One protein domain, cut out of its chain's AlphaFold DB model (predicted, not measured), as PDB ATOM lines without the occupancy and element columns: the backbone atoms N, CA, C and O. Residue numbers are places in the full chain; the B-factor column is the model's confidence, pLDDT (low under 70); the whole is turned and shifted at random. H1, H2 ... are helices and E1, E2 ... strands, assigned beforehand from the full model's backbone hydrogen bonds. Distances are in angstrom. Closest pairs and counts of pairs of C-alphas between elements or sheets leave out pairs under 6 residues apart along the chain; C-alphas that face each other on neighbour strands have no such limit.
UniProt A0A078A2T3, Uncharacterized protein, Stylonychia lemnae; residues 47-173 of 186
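What this domain is: This is residues 47 to 173 of the 186 residues of an uncharacterized protein of Stylonychia lemnae (UniProt A0A078A2T3). A small parallel sheet, E3, E4 and E5, has H3 and H4 over one face, and the hairpin E1 and E2 packs on these two helices from their other side. H3 is in the middle; H1 lies over the hairpin away from the sheet, and the long helix H2 packs on H3 with its residues 96 to 100, while residues 108 to 113, at its far end and just after it, stick out. The 127 printed residues have four named helices and five named strands, in the order E1 E2 H1 H2 E3 H3 E4 H4 E5, and the class is mixed, helices and strands. The whole is compact, with a radius of gyration of the C-alphas of 14.3 A, and elongated, spanning 48 by 29 by 25 A.

Where its parts are: E1, residues 50 to 58, starts with C-alpha 50 at (139.960, 119.634, 79.072) and is 24.5 A long. E2, residues 63 to 71, is 24.7 A long and bends by 53 degrees at residue 67. H1 is residues 80 to 88, and H2, residues 93 to 109, is 24.5 A long, ending with C-alpha 109 at (156.802, 141.658, 110.311). E3 is residues 116 to 120, H3 126 to 133 and E4 137 to 141. H4, residues 145 to 158, is 19.6 A long. E5, residues 168 to 171, ends with C-alpha 171 at (136.142, 134.840, 93.827).

How they stand to each other: The larger sheet runs E3 E4 E5, parallel, with E3 and E5 as edge strands. N 117 and O 137 are within hydrogen-bond range at 2.8 A, as are N 169 and O 138 at 2.8 A. E3, H3, E4 and E4, H4, E5 are strand-helix-strand units, two parallel neighbour strands with a helix between, each with a right-handed crossover. H3 is over E3 and E4 at a height over the sheet of 8.7 A. H4 is on the same face, over E4 and E5, at a height of 10.2 A. These make two layers, helices on one face of a sheet. The closest C-alphas of E2 and H4 are those of Thr 68 and Gly 154, 4.5 A apart; those of E2 and H3 are Phe 66 and Phe 129, 6.7 A. E1 and E2 form an antiparallel hairpin, with N 53 and O 68 at 2.9 A. The closest C-alphas of E1 and H1 are those of Ile 55 and Phe 86, 7.6 A. H2 touches H3 with residues 96 to 100 alone, at a steep tilt of 43 degrees, the same way; the closest C-alphas are those of Val 100 and Ala 131, 6.7 A. H2 only grazes the larger sheet, with its residues 99 to 107. H1 and H2 are apart. In H1, H2, H3 and H4 every O i to N i+4 pair is within hydrogen-bond range.

The domain as a whole: The two C-alphas farthest apart, those of Asn 74 and Asp 112, are 49.0 A apart. The printed part has no cut, and no link is long. The mean pLDDT of the printed part is 81.0; 27 residues are under 70, namely 47 to 50, 58 to 62, 71 to 78, 160 to 166 and 171 to 173.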
ATOM      1  N   GLY A  47     133.042 115.298  77.902       47.03
ATOM      2  CA  GLY A  47     133.460 116.489  77.175       47.03
ATOM      3  C   GLY A  47     134.963 116.426  76.912       47.03
ATOM      4  O   GLY A  47     135.770 116.625  77.817       47.03
ATOM      5  N   ILE A  48     135.356 116.183  75.662       50.97
ATOM      6  CA  ILE A  48     136.749 116.054  75.183       50.97
ATOM      7  C   ILE A  48     137.526 117.391  75.317       50.97
ATOM      8  O   ILE A  48     138.525 117.630  74.666       50.97
ATOM      9  N   HIS A  49     137.096 118.334  76.148       63.97
ATOM     10  CA  HIS A  49     137.534 119.722  76.068       63.97
ATOM     11  C   HIS A  49     138.681 120.084  77.011       63.97
ATOM     12  O   HIS A  49     139.348 121.077  76.744       63.97
ATOM     13  N   TYR A  50     138.962 119.290  78.051       68.00
ATOM     14  CA  TYR A  50     139.960 119.634  79.072       68.00
ATOM     15  C   TYR A  50     140.922 118.482  79.399       68.00
ATOM     16  O   TYR A  50     140.516 117.423  79.882       68.00
ATOM     17  N   GLU A  51     142.217 118.710  79.177       73.94
ATOM     18  CA  GLU A  51     143.316 117.800  79.521       73.94
ATOM     19  C   GLU A  51     143.838 118.097  80.934       73.94
ATOM     20  O   GLU A  51     144.118 119.250  81.252       73.94
ATOM     21  N   VAL A  52     144.006 117.073  81.779       73.38
ATOM     22  CA  VAL A  52     144.633 117.239  83.104       73.38
ATOM     23  C   VAL A  52     146.135 117.339  82.937       73.38
ATOM     24  O   VAL A  52     146.760 116.418  82.415       73.38
ATOM     25  N   ILE A  53     146.726 118.410  83.454       74.06
ATOM     26  CA  ILE A  53     148.166 118.626  83.385       74.06
ATOM     27  C   ILE A  53     148.722 118.791  84.792       74.06
ATOM     28  O   ILE A  53     148.142 119.453  85.649       74.06
ATOM     29  N   SER A  54     149.871 118.165  85.024       77.62
ATOM     30  CA  SER A  54     150.684 118.367  86.215       77.62
ATOM     31  C   SER A  54     151.853 119.274  85.857       77.62
ATOM     32  O   SER A  54     152.799 118.820  85.213       77.62
ATOM     33  N   ILE A  55     151.845 120.498  86.360       75.81
ATOM     34  CA  ILE A  55     152.940 121.444  86.173       75.81
ATOM     35  C   ILE A  55     153.979 121.194  87.261       75.81
ATOM     36  O   ILE A  55     153.644 121.108  88.442       75.81
ATOM     37  N   LYS A  56     155.239 121.024  86.854       76.12
ATOM     38  CA  LYS A  56     156.396 120.933  87.753       76.12
ATOM     39  C   LYS A  56     157.265 122.152  87.508       76.12
ATOM     40  O   LYS A  56     157.930 122.224  86.479       76.12
ATOM     41  N   ALA A  57     157.255 123.067  88.455       70.38
ATOM     42  CA  ALA A  57     157.887 124.363  88.324       70.38
ATOM     43  C   ALA A  57     158.950 124.560  89.403       70.38
ATOM     44  O   ALA A  57     158.969 123.857  90.419       70.38
ATOM     45  N   LYS A  58     159.845 125.517  89.176       69.69
ATOM     46  CA  LYS A  58     160.839 125.962  90.152       69.69
ATOM     47  C   LYS A  58     160.780 127.479  90.218       69.69
ATOM     48  O   LYS A  58     160.938 128.130  89.203       69.69
ATOM     49  N   ASN A  59     160.620 128.027  91.413       64.38
ATOM     50  CA  ASN A  59     160.690 129.469  91.650       64.38
ATOM     51  C   ASN A  59     162.057 129.869  92.231       64.38
ATOM     52  O   ASN A  59     162.116 130.658  93.160       64.38
ATOM     53  N   GLY A  60     163.150 129.217  91.829       61.00
ATOM     54  CA  GLY A  60     164.486 129.427  92.413       61.00
ATOM     55  C   GLY A  60     164.693 128.921  93.855       61.00
ATOM     56  O   GLY A  60     165.800 128.502  94.176       61.00
ATOM     57  N   TYR A  61     163.657 128.868  94.704       59.28
ATOM     58  CA  TYR A  61     163.748 128.417  96.104       59.28
ATOM     59  C   TYR A  61     163.302 126.973  96.309       59.28
ATOM     60  O   TYR A  61     163.882 126.242  97.114       59.28
ATOM     61  N   LYS A  62     162.239 126.550  95.620       67.31
ATOM     62  CA  LYS A  62     161.658 125.221  95.801       67.31
ATOM     63  C   LYS A  62     160.967 124.764  94.526       67.31
ATOM     64  O   LYS A  62     160.345 125.545  93.810       67.31
ATOM     65  N   ALA A  63     161.067 123.469  94.248       78.44
ATOM     66  CA  ALA A  63     160.202 122.864  93.252       78.44
ATOM     67  C   ALA A  63     158.776 122.804  93.811       78.44
ATOM     68  O   ALA A  63     158.568 122.297  94.916       78.44
ATOM     69  N   PHE A  64     157.803 123.284  93.048       77.94
ATOM     70  CA  PHE A  64     156.393 123.119  93.373       77.94
ATOM     71  C   PHE A  64     155.682 122.411  92.229       77.94
ATOM     72  O   PHE A  64     156.123 122.403  91.075       77.94
ATOM     73  N   LYS A  65     154.601 121.728  92.588       83.00
ATOM     74  CA  LYS A  65     153.805 120.944  91.660       83.00
ATOM     75  C   LYS A  65     152.346 121.244  91.912       83.00
ATOM     76  O   LYS A  65     151.897 121.120  93.051       83.00
ATOM     77  N   PHE A  66     151.626 121.558  90.848       84.19
ATOM     78  CA  PHE A  66     150.180 121.673  90.903       84.19
ATOM     79  C   PHE A  66     149.535 121.007  89.694       84.19
ATOM     80  O   PHE A  66     150.113 120.904  88.610       84.19
ATOM     81  N   ILE A  67     148.340 120.486  89.927       85.56
ATOM     82  CA  ILE A  67     147.458 119.926  88.913       85.56
ATOM     83  C   ILE A  67     146.500 121.023  88.449       85.56
ATOM     84  O   ILE A  67     145.960 121.748  89.276       85.56
ATOM     85  N   THR A  68     146.281 121.132  87.145       86.00
ATOM     86  CA  THR A  68     145.284 122.024  86.537       86.00
ATOM     87  C   THR A  68     144.679 121.355  85.299       86.00
ATOM     88  O   THR A  68     145.032 120.214  84.973       86.00
ATOM     89  N   VAL A  69     143.772 122.040  84.605       83.75
ATOM     90  CA  VAL A  69     143.284 121.626  83.287       83.75
ATOM     91  C   VAL A  69     143.683 122.597  82.190       83.75
ATOM     92  O   VAL A  69     143.743 123.808  82.379       83.75
ATOM     93  N   ARG A  70     143.901 122.040  81.001       79.12
ATOM     94  CA  ARG A  70     144.138 122.764  79.760       79.12
ATOM     95  C   ARG A  70     142.963 122.587  78.801       79.12
ATOM     96  O   ARG A  70     142.656 121.442  78.471       79.12
ATOM     97  N   PRO A  71     142.378 123.673  78.266       69.12
ATOM     98  CA  PRO A  71     141.463 123.584  77.132       69.12
ATOM     99  C   PRO A  71     142.166 122.946  75.918       69.12
ATOM    100  O   PRO A  71     143.273 123.359  75.551       69.12
ATOM    101  N   GLN A  72     141.562 121.941  75.282       65.56
ATOM    102  CA  GLN A  72     142.142 121.270  74.116       65.56
ATOM    103  C   GLN A  72     142.364 122.232  72.936       65.56
ATOM    104  O   GLN A  72     141.680 123.242  72.786       65.56
ATOM    105  N   LYS A  73     143.309 121.871  72.051       56.06
ATOM    106  CA  LYS A  73     143.846 122.673  70.928       56.06
ATOM    107  C   LYS A  73     142.788 123.281  69.987       56.06
ATOM    108  O   LYS A  73     143.086 124.270  69.323       56.06
ATOM    109  N   ASN A  74     141.578 122.721  69.952       57.41
ATOM    110  CA  ASN A  74     140.478 123.170  69.094       57.41
ATOM    111  C   ASN A  74     139.530 124.178  69.776       57.41
ATOM    112  O   ASN A  74     138.622 124.692  69.127       57.41
ATOM    113  N   MET A  75     139.730 124.492  71.061       56.66
ATOM    114  CA  MET A  75     139.034 125.593  71.728       56.66
ATOM    115  C   MET A  75     139.738 126.919  71.423       56.66
ATOM    116  O   MET A  75     140.940 127.067  71.641       56.66
ATOM    117  N   ARG A  76     138.979 127.904  70.927       54.56
ATOM    118  CA  ARG A  76     139.482 129.184  70.390       54.56
ATOM    119  C   ARG A  76     140.168 130.126  71.396       54.56
ATOM    120  O   ARG A  76     140.575 131.210  70.994       54.56
ATOM    121  N   HIS A  77     140.353 129.752  72.661       57.75
ATOM    122  CA  HIS A  77     140.729 130.710  73.708       57.75
ATOM    123  C   HIS A  77     141.701 130.129  74.743       57.75
ATOM    124  O   HIS A  77     141.386 130.061  75.923       57.75
ATOM    125  N   THR A  78     142.900 129.712  74.317       65.00
ATOM    126  CA  THR A  78     144.038 129.676  75.256       65.00
ATOM    127  C   THR A  78     144.764 131.006  75.150       65.00
ATOM    128  O   THR A  78     145.316 131.332  74.092       65.00
ATOM    129  N   ASP A  79     144.714 131.806  76.209       79.00
ATOM    130  CA  ASP A  79     145.462 133.055  76.278       79.00
ATOM    131  C   ASP A  79     146.984 132.784  76.239       79.00
ATOM    132  O   ASP A  79     147.449 131.639  76.342       79.00
ATOM    133  N   SER A  80     147.778 133.827  75.990       86.00
ATOM    134  CA  SER A  80     149.235 133.705  75.849       86.00
ATOM    135  C   SER A  80     149.908 133.175  77.116       86.00
ATOM    136  O   SER A  80     150.858 132.400  76.991       86.00
ATOM    137  N   ILE A  81     149.392 133.534  78.295       86.75
ATOM    138  CA  ILE A  81     149.905 133.114  79.603       86.75
ATOM    139  C   ILE A  81     149.684 131.615  79.759       86.75
ATOM    140  O   ILE A  81     150.643 130.856  79.909       86.75
ATOM    141  N   SER A  82     148.438 131.169  79.579       84.31
ATOM    142  CA  SER A  82     148.076 129.753  79.605       84.31
ATOM    143  C   SER A  82     148.955 128.922  78.670       84.31
ATOM    144  O   SER A  82     149.507 127.885  79.048       84.31
ATOM    145  N   ARG A  83     149.144 129.388  77.427       85.62
ATOM    146  CA  ARG A  83     149.983 128.699  76.436       85.62
ATOM    147  C   ARG A  83     151.436 128.585  76.889       85.62
ATOM    148  O   ARG A  83     152.049 127.541  76.653       85.62
ATOM    149  N   TRP A  84     151.981 129.638  77.491       87.69
ATOM    150  CA  TRP A  84     153.354 129.657  77.980       87.69
ATOM    151  C   TRP A  84     153.542 128.661  79.122       87.69
ATOM    152  O   TRP A  84     154.399 127.782  79.028       87.69
ATOM    153  N   VAL A  85     152.663 128.716  80.124       87.50
ATOM    154  CA  VAL A  85     152.654 127.798  81.269       87.50
ATOM    155  C   VAL A  85     152.611 126.344  80.800       87.50
ATOM    156  O   VAL A  85     153.436 125.535  81.220       87.50
ATOM    157  N   PHE A  86     151.709 125.999  79.876       84.75
ATOM    158  CA  PHE A  86     151.601 124.624  79.377       84.75
ATOM    159  C   PHE A  86     152.803 124.170  78.547       84.75
ATOM    160  O   PHE A  86     153.108 122.979  78.521       84.75
ATOM    161  N   ARG A  87     153.463 125.082  77.826       85.31
ATOM    162  CA  ARG A  87     154.615 124.737  76.983       85.31
ATOM    163  C   ARG A  87     155.901 124.618  77.794       85.31
ATOM    164  O   ARG A  87     156.695 123.723  77.519       85.31
ATOM    165  N   TYR A  88     156.112 125.518  78.745       86.12
ATOM    166  CA  TYR A  88     157.400 125.682  79.414       86.12
ATOM    167  C   TYR A  88     157.389 125.240  80.878       86.12
ATOM    168  O   TYR A  88     158.455 125.116  81.471       86.12
ATOM    169  N   ASN A  89     156.215 124.943  81.454       87.19
ATOM    170  CA  ASN A  89     156.045 124.672  82.886       87.19
ATOM    171  C   ASN A  89     156.650 125.774  83.778       87.19
ATOM    172  O   ASN A  89     157.105 125.495  84.887       87.19
ATOM    173  N   SER A  90     156.660 127.012  83.282       85.94
ATOM    174  CA  SER A  90     157.179 128.207  83.946       85.94
ATOM    175  C   SER A  90     156.278 129.403  83.659       85.94
ATOM    176  O   SER A  90     155.593 129.442  82.633       85.94
ATOM    177  N   TRP A  91     156.277 130.371  84.568       89.69
ATOM    178  CA  TRP A  91     155.711 131.697  84.362       89.69
ATOM    179  C   TRP A  91     156.399 132.666  85.315       89.69
ATOM    180  O   TRP A  91     156.351 132.476  86.527       89.69
ATOM    181  N   GLU A  92     157.063 133.672  84.745       88.50
ATOM    182  CA  GLU A  92     157.753 134.744  85.471       88.50
ATOM    183  C   GLU A  92     158.452 134.266  86.759       88.50
ATOM    184  O   GLU A  92     158.064 134.613  87.881       88.50
ATOM    185  N   ASP A  93     159.472 133.418  86.607       85.12
ATOM    186  CA  ASP A  93     160.143 132.773  87.743       85.12
ATOM    187  C   ASP A  93     160.740 133.806  88.723       85.12
ATOM    188  O   ASP A  93     160.638 133.643  89.940       85.12
ATOM    189  N   GLU A  94     161.289 134.909  88.204       86.31
ATOM    190  CA  GLU A  94     161.813 136.026  89.002       86.31
ATOM    191  C   GLU A  94     160.711 136.755  89.786       86.31
ATOM    192  O   GLU A  94     160.884 137.052  90.969       86.31
ATOM    193  N   ASN A  95     159.539 136.979  89.190       90.44
ATOM    194  CA  ASN A  95     158.417 137.603  89.899       90.44
ATOM    195  C   ASN A  95     157.832 136.644  90.944       90.44
ATOM    196  O   ASN A  95     157.466 137.059  92.043       90.44
ATOM    197  N   SER A  96     157.820 135.343  90.646       88.94
ATOM    198  CA  SER A  96     157.430 134.298  91.598       88.94
ATOM    199  C   SER A  96     158.334 134.310  92.838       88.94
ATOM    200  O   SER A  96     157.846 134.171  93.960       88.94
ATOM    201  N   ILE A  97     159.641 134.532  92.655       88.06
ATOM    202  CA  ILE A  97     160.610 134.747  93.743       88.06
ATOM    203  C   ILE A  97     160.248 135.986  94.563       88.06
ATOM    204  O   ILE A  97     160.180 135.914  95.793       88.06
ATOM    205  N   GLN A  98     160.019 137.116  93.897       90.88
ATOM    206  CA  GLN A  98     159.751 138.387  94.568       90.88
ATOM    207  C   GLN A  98     158.472 138.326  95.412       90.88
ATOM    208  O   GLN A  98     158.494 138.738  96.571       90.88
ATOM    209  N   ILE A  99     157.395 137.738  94.883       91.62
ATOM    210  CA  ILE A  99     156.126 137.563  95.607       91.62
ATOM    211  C   ILE A  99     156.324 136.693  96.852       91.62
ATOM    212  O   ILE A  99     155.865 137.051  97.937       91.62
ATOM    213  N   VAL A 100     157.042 135.574  96.734       89.19
ATOM    214  CA  VAL A 100     157.313 134.689  97.880       89.19
ATOM    215  C   VAL A 100     158.152 135.391  98.945       89.19
ATOM    216  O   VAL A 100     157.854 135.281 100.136       89.19
ATOM    217  N   ASN A 101     159.174 136.142  98.537       91.38
ATOM    218  CA  ASN A 101     159.996 136.907  99.467       91.38
ATOM    219  C   ASN A 101     159.183 138.002 100.166       91.38
ATOM    220  O   ASN A 101     159.310 138.160 101.378       91.38
ATOM    221  N   ALA A 102     158.301 138.699  99.446       94.50
ATOM    222  CA  ALA A 102     157.401 139.684 100.035       94.50
ATOM    223  C   ALA A 102     156.454 139.044 101.065       94.50
ATOM    224  O   ALA A 102     156.370 139.523 102.194       94.50
ATOM    225  N   LEU A 103     155.816 137.914 100.730       93.12
ATOM    226  CA  LEU A 103     154.957 137.169 101.661       93.12
ATOM    227  C   LEU A 103     155.717 136.738 102.922       93.12
ATOM    228  O   LEU A 103     155.206 136.875 104.035       93.12
ATOM    229  N   LYS A 104     156.960 136.272 102.762       92.69
ATOM    230  CA  LYS A 104     157.832 135.908 103.882       92.69
ATOM    231  C   LYS A 104     158.145 137.111 104.765       92.69
ATOM    232  O   LYS A 104     157.972 137.024 105.978       92.69
ATOM    233  N   MET A 105     158.561 138.228 104.174       95.19
ATOM    234  CA  MET A 105     158.885 139.447 104.918       95.19
ATOM    235  C   MET A 105     157.681 139.966 105.704       95.19
ATOM    236  O   MET A 105     157.802 140.222 106.899       95.19
ATOM    237  N   VAL A 106     156.504 140.026 105.076       96.00
ATOM    238  CA  VAL A 106     155.263 140.447 105.742       96.00
ATOM    239  C   VAL A 106     154.892 139.483 106.875       96.00
ATOM    240  O   VAL A 106     154.519 139.935 107.952       96.00
ATOM    241  N   SER A 107     155.056 138.167 106.690       94.44
ATOM    242  CA  SER A 107     154.771 137.189 107.755       94.44
ATOM    243  C   SER A 107     155.710 137.286 108.960       94.44
ATOM    244  O   SER A 107     155.302 136.974 110.072       94.44
ATOM    245  N   ILE A 108     156.951 137.742 108.752       95.44
ATOM    246  CA  ILE A 108     157.901 138.012 109.840       95.44
ATOM    247  C   ILE A 108     157.544 139.324 110.542       95.44
ATOM    248  O   ILE A 108     157.630 139.409 111.763       95.44
ATOM    249  N   GLN A 109     157.150 140.343 109.776       97.44
ATOM    250  CA  GLN A 109     156.802 141.658 110.311       97.44
ATOM    251  C   GLN A 109     155.509 141.634 111.140       97.44
ATOM    252  O   GLN A 109     155.395 142.382 112.108       97.44
ATOM    253  N   TYR A 110     154.554 140.774 110.779       95.69
ATOM    254  CA  TYR A 110     153.240 140.678 111.419       95.69
ATOM    255  C   TYR A 110     152.942 139.231 111.857       95.69
ATOM    256  O   TYR A 110     152.067 138.586 111.273       95.69
ATOM    257  N   PRO A 111     153.650 138.700 112.876       94.12
ATOM    258  CA  PRO A 111     153.575 137.285 113.257       94.12
ATOM    259  C   PRO A 111     152.200 136.861 113.795       94.12
ATOM    260  O   PRO A 111     151.821 135.699 113.665       94.12
ATOM    261  N   ASP A 112     151.432 137.803 114.346       95.75
ATOM    262  CA  ASP A 112     150.096 137.543 114.896       95.75
ATOM    263  C   ASP A 112     148.990 137.554 113.823       95.75
ATOM    264  O   ASP A 112     147.834 137.230 114.104       95.75
ATOM    265  N   TYR A 113     149.322 137.920 112.580       92.25
ATOM    266  CA  TYR A 113     148.355 138.076 111.497       92.25
ATOM    267  C   TYR A 113     148.416 136.923 110.499       92.25
ATOM    268  O   TYR A 113     149.473 136.465 110.064       92.25
ATOM    269  N   LYS A 114     147.236 136.499 110.039       89.38
ATOM    270  CA  LYS A 114     147.124 135.582 108.902       89.38
ATOM    271  C   LYS A 114     147.345 136.349 107.604       89.38
ATOM    272  O   LYS A 114     146.459 137.056 107.137       89.38
ATOM    273  N   ILE A 115     148.515 136.163 107.004       92.88
ATOM    274  CA  ILE A 115     148.860 136.784 105.724       92.88
ATOM    275  C   ILE A 115     148.136 136.073 104.575       92.88
ATOM    276  O   ILE A 115     148.018 134.840 104.563       92.88
ATOM    277  N   ALA A 116     147.651 136.860 103.615       91.62
ATOM    278  CA  ALA A 116     147.018 136.378 102.397       91.62
ATOM    279  C   ALA A 116     147.599 137.074 101.159       91.62
ATOM    280  O   ALA A 116     147.813 138.284 101.172       91.62
ATOM    281  N   LEU A 117     147.815 136.312 100.085       95.06
ATOM    282  CA  LEU A 117     148.054 136.849  98.748       95.06
ATOM    283  C   LEU A 117     146.710 137.197  98.098       95.06
ATOM    284  O   LEU A 117     145.815 136.354  98.067       95.06
ATOM    285  N   LEU A 118     146.583 138.400  97.543       95.31
ATOM    286  CA  LEU A 118     145.489 138.758  96.643       95.31
ATOM    287  C   LEU A 118     145.975 138.613  95.191       95.31
ATOM    288  O   LEU A 118     146.799 139.404  94.743       95.31
ATOM    289  N   ASP A 119     145.487 137.596  94.484       95.00
ATOM    290  CA  ASP A 119     145.878 137.251  93.110       95.00
ATOM    291  C   ASP A 119     144.788 137.706  92.123       95.00
ATOM    292  O   ASP A 119     143.751 137.057  91.978       95.00
ATOM    293  N   ILE A 120     144.978 138.873  91.500       93.75
ATOM    294  CA  ILE A 120     144.021 139.475  90.559       93.75
ATOM    295  C   ILE A 120     144.435 139.123  89.132       93.75
ATOM    296  O   ILE A 120     145.526 139.484  88.700       93.75
ATOM    297  N   GLY A 121     143.538 138.488  88.378       91.50
ATOM    298  CA  GLY A 121     143.879 137.926  87.070       91.50
ATOM    299  C   GLY A 121     144.647 136.618  87.225       91.50
ATOM    300  O   GLY A 121     145.653 136.402  86.552       91.50
ATOM    301  N   ALA A 122     144.178 135.765  88.141       91.75
ATOM    302  CA  ALA A 122     144.870 134.551  88.557       91.75
ATOM    303  C   ALA A 122     145.130 133.567  87.399       91.75
ATOM    304  O   ALA A 122     146.031 132.731  87.495       91.75
ATOM    305  N   ASN A 123     144.389 133.672  86.291       90.69
ATOM    306  CA  ASN A 123     144.557 132.893  85.068       90.69
ATOM    307  C   ASN A 123     144.475 131.379  85.353       90.69
ATOM    308  O   ASN A 123     143.449 130.905  85.822       90.69
ATOM    309  N   LEU A 124     145.531 130.596  85.118       88.44
ATOM    310  CA  LEU A 124     145.588 129.175  85.500       88.44
ATOM    311  C   LEU A 124     145.931 128.935  86.979       88.44
ATOM    312  O   LEU A 124     146.078 127.784  87.392       88.44
ATOM    313  N   GLY A 125     146.100 129.999  87.761       90.12
ATOM    314  CA  GLY A 125     146.402 129.973  89.187       90.12
ATOM    315  C   GLY A 125     147.890 129.883  89.494       90.12
ATOM    316  O   GLY A 125     148.248 129.310  90.515       90.12
ATOM    317  N   TRP A 126     148.778 130.396  88.635       91.25
ATOM    318  CA  TRP A 126     150.224 130.247  88.840       91.25
ATOM    319  C   TRP A 126     150.679 130.779  90.208       91.25
ATOM    320  O   TRP A 126     151.176 130.006  91.031       91.25
ATOM    321  N   TYR A 127     150.454 132.065  90.497       92.12
ATOM    322  CA  TYR A 127     150.834 132.651  91.788       92.12
ATOM    323  C   TYR A 127     149.973 132.130  92.931       92.12
ATOM    324  O   TYR A 127     150.502 131.856  94.010       92.12
ATOM    325  N   THR A 128     148.683 131.905  92.674       91.81
ATOM    326  CA  THR A 128     147.775 131.215  93.595       91.81
ATOM    327  C   THR A 128     148.382 129.912  94.111       91.81
ATOM    328  O   THR A 128     148.501 129.714  95.320       91.81
ATOM    329  N   PHE A 129     148.822 129.026  93.221       88.88
ATOM    330  CA  PHE A 129     149.361 127.730  93.604       88.88
ATOM    331  C   PHE A 129     150.788 127.826  94.146       88.88
ATOM    332  O   PHE A 129     151.117 127.068  95.055       88.88
ATOM    333  N   VAL A 130     151.610 128.778  93.688       88.44
ATOM    334  CA  VAL A 130     152.916 129.070  94.310       88.44
ATOM    335  C   VAL A 130     152.739 129.435  95.782       88.44
ATOM    336  O   VAL A 130     153.310 128.771  96.647       88.44
ATOM    337  N   ALA A 131     151.936 130.458  96.082       89.94
ATOM    338  CA  ALA A 131     151.748 130.952  97.441       89.94
ATOM    339  C   ALA A 131     151.055 129.914  98.326       89.94
ATOM    340  O   ALA A 131     151.530 129.633  99.431       89.94
ATOM    341  N   ALA A 132     150.001 129.274  97.808       87.75
ATOM    342  CA  ALA A 132     149.323 128.197  98.511       87.75
ATOM    343  C   ALA A 132     150.299 127.067  98.842       87.75
ATOM    344  O   ALA A 132     150.345 126.679 100.000       87.75
ATOM    345  N   SER A 133     151.157 126.625  97.900       84.81
ATOM    346  CA  SER A 133     152.158 125.550  98.100       84.81
ATOM    347  C   SER A 133     153.143 125.791  99.257       84.81
ATOM    348  O   SER A 133     153.795 124.854  99.731       84.81
ATOM    349  N   LEU A 134     153.249 127.038  99.719       84.62
ATOM    350  CA  LEU A 134     154.087 127.467 100.838       84.62
ATOM    351  C   LEU A 134     153.295 127.686 102.139       84.62
ATOM    352  O   LEU A 134     153.881 128.063 103.148       84.62
ATOM    353  N   GLY A 135     151.988 127.420 102.131       86.00
ATOM    354  CA  GLY A 135     151.093 127.506 103.285       86.00
ATOM    355  C   GLY A 135     150.380 128.849 103.450       86.00
ATOM    356  O   GLY A 135     149.590 128.989 104.385       86.00
ATOM    357  N   TYR A 136     150.608 129.822 102.564       89.12
ATOM    358  CA  TYR A 136     149.933 131.120 102.637       89.12
ATOM    359  C   TYR A 136     148.452 131.013 102.262       89.12
ATOM    360  O   TYR A 136     148.049 130.157 101.472       89.12
ATOM    361  N   ASN A 137     147.639 131.915 102.815       91.00
ATOM    362  CA  ASN A 137     146.277 132.099 102.327       91.00
ATOM    363  C   ASN A 137     146.316 132.805 100.974       91.00
ATOM    364  O   ASN A 137     147.196 133.628 100.725       91.00
ATOM    365  N   VAL A 138     145.353 132.505 100.110       92.00
ATOM    366  CA  VAL A 138     145.226 133.171  98.814       92.00
ATOM    367  C   VAL A 138     143.769 133.541  98.596       92.00
ATOM    368  O   VAL A 138     142.879 132.725  98.824       92.00
ATOM    369  N   ILE A 139     143.530 134.763  98.146       91.44
ATOM    370  CA  ILE A 139     142.264 135.207  97.579       91.44
ATOM    371  C   ILE A 139     142.529 135.439  96.098       91.44
ATOM    372  O   ILE A 139     143.301 136.327  95.752       91.44
ATOM    373  N   ALA A 140     141.931 134.627  95.237       91.38
ATOM    374  CA  ALA A 140     142.184 134.673  93.804       91.38
ATOM    375  C   ALA A 140     140.938 135.132  93.041       91.38
ATOM    376  O   ALA A 140     139.821 134.714  93.354       91.38
ATOM    377  N   PHE A 141     141.143 135.995  92.050       92.69
ATOM    378  CA  PHE A 141     140.107 136.544  91.185       92.69
ATOM    379  C   PHE A 141     140.473 136.311  89.722       92.69
ATOM    380  O   PHE A 141     141.573 136.653  89.289       92.69
ATOM    381  N   GLU A 142     139.531 135.785  88.944       89.12
ATOM    382  CA  GLU A 142     139.706 135.540  87.512       89.12
ATOM    383  C   GLU A 142     138.407 135.843  86.763       89.12
ATOM    384  O   GLU A 142     137.381 135.245  87.081       89.12
ATOM    385  N   PRO A 143     138.407 136.757  85.783       85.38
ATOM    386  CA  PRO A 143     137.194 137.087  85.046       85.38
ATOM    387  C   PRO A 143     136.848 136.085  83.933       85.38
ATOM    388  O   PRO A 143     135.692 136.048  83.516       85.38
ATOM    389  N   PHE A 144     137.796 135.287  83.425       82.69
ATOM    390  CA  PHE A 144     137.518 134.342  82.343       82.69
ATOM    391  C   PHE A 144     137.057 132.986  82.875       82.69
ATOM    392  O   PHE A 144     137.785 132.295  83.587       82.69
ATOM    393  N   GLU A 145     135.867 132.555  82.451       81.62
ATOM    394  CA  GLU A 145     135.245 131.305  82.902       81.62
ATOM    395  C   GLU A 145     136.153 130.083  82.726       81.62
ATOM    396  O   GLU A 145     136.210 129.214  83.591       81.62
ATOM    397  N   GLN A 146     136.893 129.998  81.618       80.75
ATOM    398  CA  GLN A 146     137.748 128.839  81.348       80.75
ATOM    399  C   GLN A 146     138.913 128.744  82.339       80.75
ATOM    400  O   GLN A 146     139.271 127.645  82.761       80.75
ATOM    401  N   ASN A 147     139.475 129.891  82.710       84.88
ATOM    402  CA  ASN A 147     140.571 130.009  83.661       84.88
ATOM    403  C   ASN A 147     140.068 129.789  85.092       84.88
ATOM    404  O   ASN A 147     140.673 129.033  85.849       84.88
ATOM    405  N   TYR A 148     138.888 130.325  85.414       85.50
ATOM    406  CA  TYR A 148     138.180 130.019  86.654       85.50
ATOM    407  C   TYR A 148     138.005 128.510  86.852       85.50
ATOM    408  O   TYR A 148     138.462 127.976  87.862       85.50
ATOM    409  N   LYS A 149     137.436 127.805  85.866       84.31
ATOM    410  CA  LYS A 149     137.257 126.345  85.936       84.31
ATOM    411  C   LYS A 149     138.585 125.612  86.107       84.31
ATOM    412  O   LYS A 149     138.649 124.607  86.811       84.31
ATOM    413  N   ALA A 150     139.659 126.114  85.491       85.19
ATOM    414  CA  ALA A 150     140.991 125.541  85.646       85.19
ATOM    415  C   ALA A 150     141.531 125.685  87.073       85.19
ATOM    416  O   ALA A 150     142.060 124.714  87.626       85.19
ATOM    417  N   ILE A 151     141.357 126.856  87.689       86.62
ATOM    418  CA  ILE A 151     141.765 127.081  89.076       86.62
ATOM    419  C   ILE A 151     140.886 126.290  90.041       86.62
ATOM    420  O   ILE A 151     141.428 125.633  90.922       86.62
ATOM    421  N   GLU A 152     139.565 126.302  89.878       85.75
ATOM    422  CA  GLU A 152     138.627 125.573  90.741       85.75
ATOM    423  C   GLU A 152     138.922 124.069  90.749       85.75
ATOM    424  O   GLU A 152     139.108 123.458  91.807       85.75
ATOM    425  N   TYR A 153     139.100 123.496  89.559       86.19
ATOM    426  CA  TYR A 153     139.547 122.120  89.410       86.19
ATOM    427  C   TYR A 153     140.913 121.891  90.072       86.19
ATOM    428  O   TYR A 153     141.112 120.900  90.782       86.19
ATOM    429  N   GLY A 154     141.861 122.811  89.868       86.44
ATOM    430  CA  GLY A 154     143.172 122.746  90.499       86.44
ATOM    431  C   GLY A 154     143.080 122.766  92.025       86.44
ATOM    432  O   GLY A 154     143.703 121.936  92.680       86.44
ATOM    433  N   ILE A 155     142.266 123.636  92.620       85.62
ATOM    434  CA  ILE A 155     142.048 123.682  94.069       85.62
ATOM    435  C   ILE A 155     141.563 122.314  94.558       85.62
ATOM    436  O   ILE A 155     142.205 121.736  95.435       85.62
ATOM    437  N   CYS A 156     140.519 121.748  93.945       84.69
ATOM    438  CA  CYS A 156     139.997 120.433  94.328       84.69
ATOM    439  C   CYS A 156     141.063 119.328  94.224       84.69
ATOM    440  O   CYS A 156     141.320 118.598  95.183       84.69
ATOM    441  N   ARG A 157     141.770 119.242  93.090       84.19
ATOM    442  CA  ARG A 157     142.774 118.191  92.853       84.19
ATOM    443  C   ARG A 157     144.003 118.307  93.741       84.19
ATOM    444  O   ARG A 157     144.633 117.294  94.047       84.19
ATOM    445  N   ASN A 158     144.384 119.527  94.109       79.00
ATOM    446  CA  ASN A 158     145.587 119.762  94.893       79.00
ATOM    447  C   ASN A 158     145.324 119.738  96.408       79.00
ATOM    448  O   ASN A 158     146.281 119.595  97.165       79.00
ATOM    449  N   GLN A 159     144.070 119.767  96.885       73.44
ATOM    450  CA  GLN A 159     143.748 119.591  98.314       73.44
ATOM    451  C   GLN A 159     144.328 118.294  98.909       73.44
ATOM    452  O   GLN A 159     144.760 118.287 100.066       73.44
ATOM    453  N   ASN A 160     144.425 117.231  98.104       57.69
ATOM    454  CA  ASN A 160     144.982 115.935  98.504       57.69
ATOM    455  C   ASN A 160     146.516 115.853  98.373       57.69
ATOM    456  O   ASN A 160     147.134 114.898  98.845       57.69
ATOM    457  N   ILE A 161     147.162 116.861  97.778       55.12
ATOM    458  CA  ILE A 161     148.623 116.953  97.671       55.12
ATOM    459  C   ILE A 161     149.135 117.760  98.868       55.12
ATOM    460  O   ILE A 161     149.410 118.953  98.778       55.12
ATOM    461  N   GLY A 162     149.222 117.097 100.023       50.31
ATOM    462  CA  GLY A 162     149.839 117.651 101.235       50.31
ATOM    463  C   GLY A 162     148.973 118.611 102.061       50.31
ATOM    464  O   GLY A 162     149.490 119.216 102.993       50.31
ATOM    465  N   GLY A 163     147.674 118.759 101.762       51.84
ATOM    466  CA  GLY A 163     146.755 119.629 102.520       51.84
ATOM    467  C   GLY A 163     146.951 121.132 102.284       51.84
ATOM    468  O   GLY A 163     146.252 121.954 102.871       51.84
ATOM    469  N   THR A 164     147.877 121.483 101.399       55.25
ATOM    470  CA  THR A 164     148.472 122.810 101.264       55.25
ATOM    471  C   THR A 164     147.563 123.840 100.576       55.25
ATOM    472  O   THR A 164     147.723 125.042 100.753       55.25
ATOM    473  N   TYR A 165     146.551 123.384  99.837       63.25
ATOM    474  CA  TYR A 165     145.698 124.239  99.002       63.25
ATOM    475  C   TYR A 165     144.315 124.522  99.607       63.25
ATOM    476  O   TYR A 165     143.468 125.133  98.961       63.25
ATOM    477  N   LYS A 166     144.088 124.125 100.868       63.94
ATOM    478  CA  LYS A 166     142.853 124.424 101.622       63.94
ATOM    479  C   LYS A 166     142.669 125.919 101.922       63.94
ATOM    480  O   LYS A 166     141.576 126.338 102.284       63.94
ATOM    481  N   ASN A 167     143.730 126.711 101.760       73.38
ATOM    482  CA  ASN A 167     143.766 128.129 102.111       73.38
ATOM    483  C   ASN A 167     143.497 129.059 100.912       73.38
ATOM    484  O   ASN A 167     143.676 130.273 101.027       73.38
ATOM    485  N   VAL A 168     143.084 128.510  99.764       75.81
ATOM    486  CA  VAL A 168     142.703 129.293  98.581       75.81
ATOM    487  C   VAL A 168     141.203 129.567  98.616       75.81
ATOM    488  O   VAL A 168     140.391 128.644  98.609       75.81
ATOM    489  N   ARG A 169     140.832 130.847  98.631       81.06
ATOM    490  CA  ARG A 169     139.463 131.320  98.426       81.06
ATOM    491  C   ARG A 169     139.363 131.900  97.027       81.06
ATOM    492  O   ARG A 169     140.103 132.819  96.686       81.06
ATOM    493  N   PHE A 170     138.452 131.362  96.228       73.06
ATOM    494  CA  PHE A 170     138.248 131.831  94.869       73.06
ATOM    495  C   PHE A 170     137.045 132.761  94.788       73.06
ATOM    496  O   PHE A 170     135.985 132.458  95.334       73.06
ATOM    497  N   VAL A 171     137.212 133.887  94.102       68.50
ATOM    498  CA  VAL A 171     136.142 134.840  93.827       68.50
ATOM    499  C   VAL A 171     135.966 134.903  92.320       68.50
ATOM    500  O   VAL A 171     136.747 135.533  91.611       68.50
ATOM    501  N   TYR A 172     134.920 134.242  91.838       65.12
ATOM    502  CA  TYR A 172     134.486 134.338  90.454       65.12
ATOM    503  C   TYR A 172     133.258 135.239  90.357       65.12
ATOM    504  O   TYR A 172     132.344 135.140  91.175       65.12
ATOM    505  N   LYS A 173     133.218 136.115  89.351       52.44
ATOM    506  CA  LYS A 173     132.041 136.939  89.063       52.44
ATOM    507  C   LYS A 173     131.516 136.619  87.666       52.44
ATOM    508  O   LYS A 173     131.676 137.423  86.756       52.44
TER     509      LYS A 173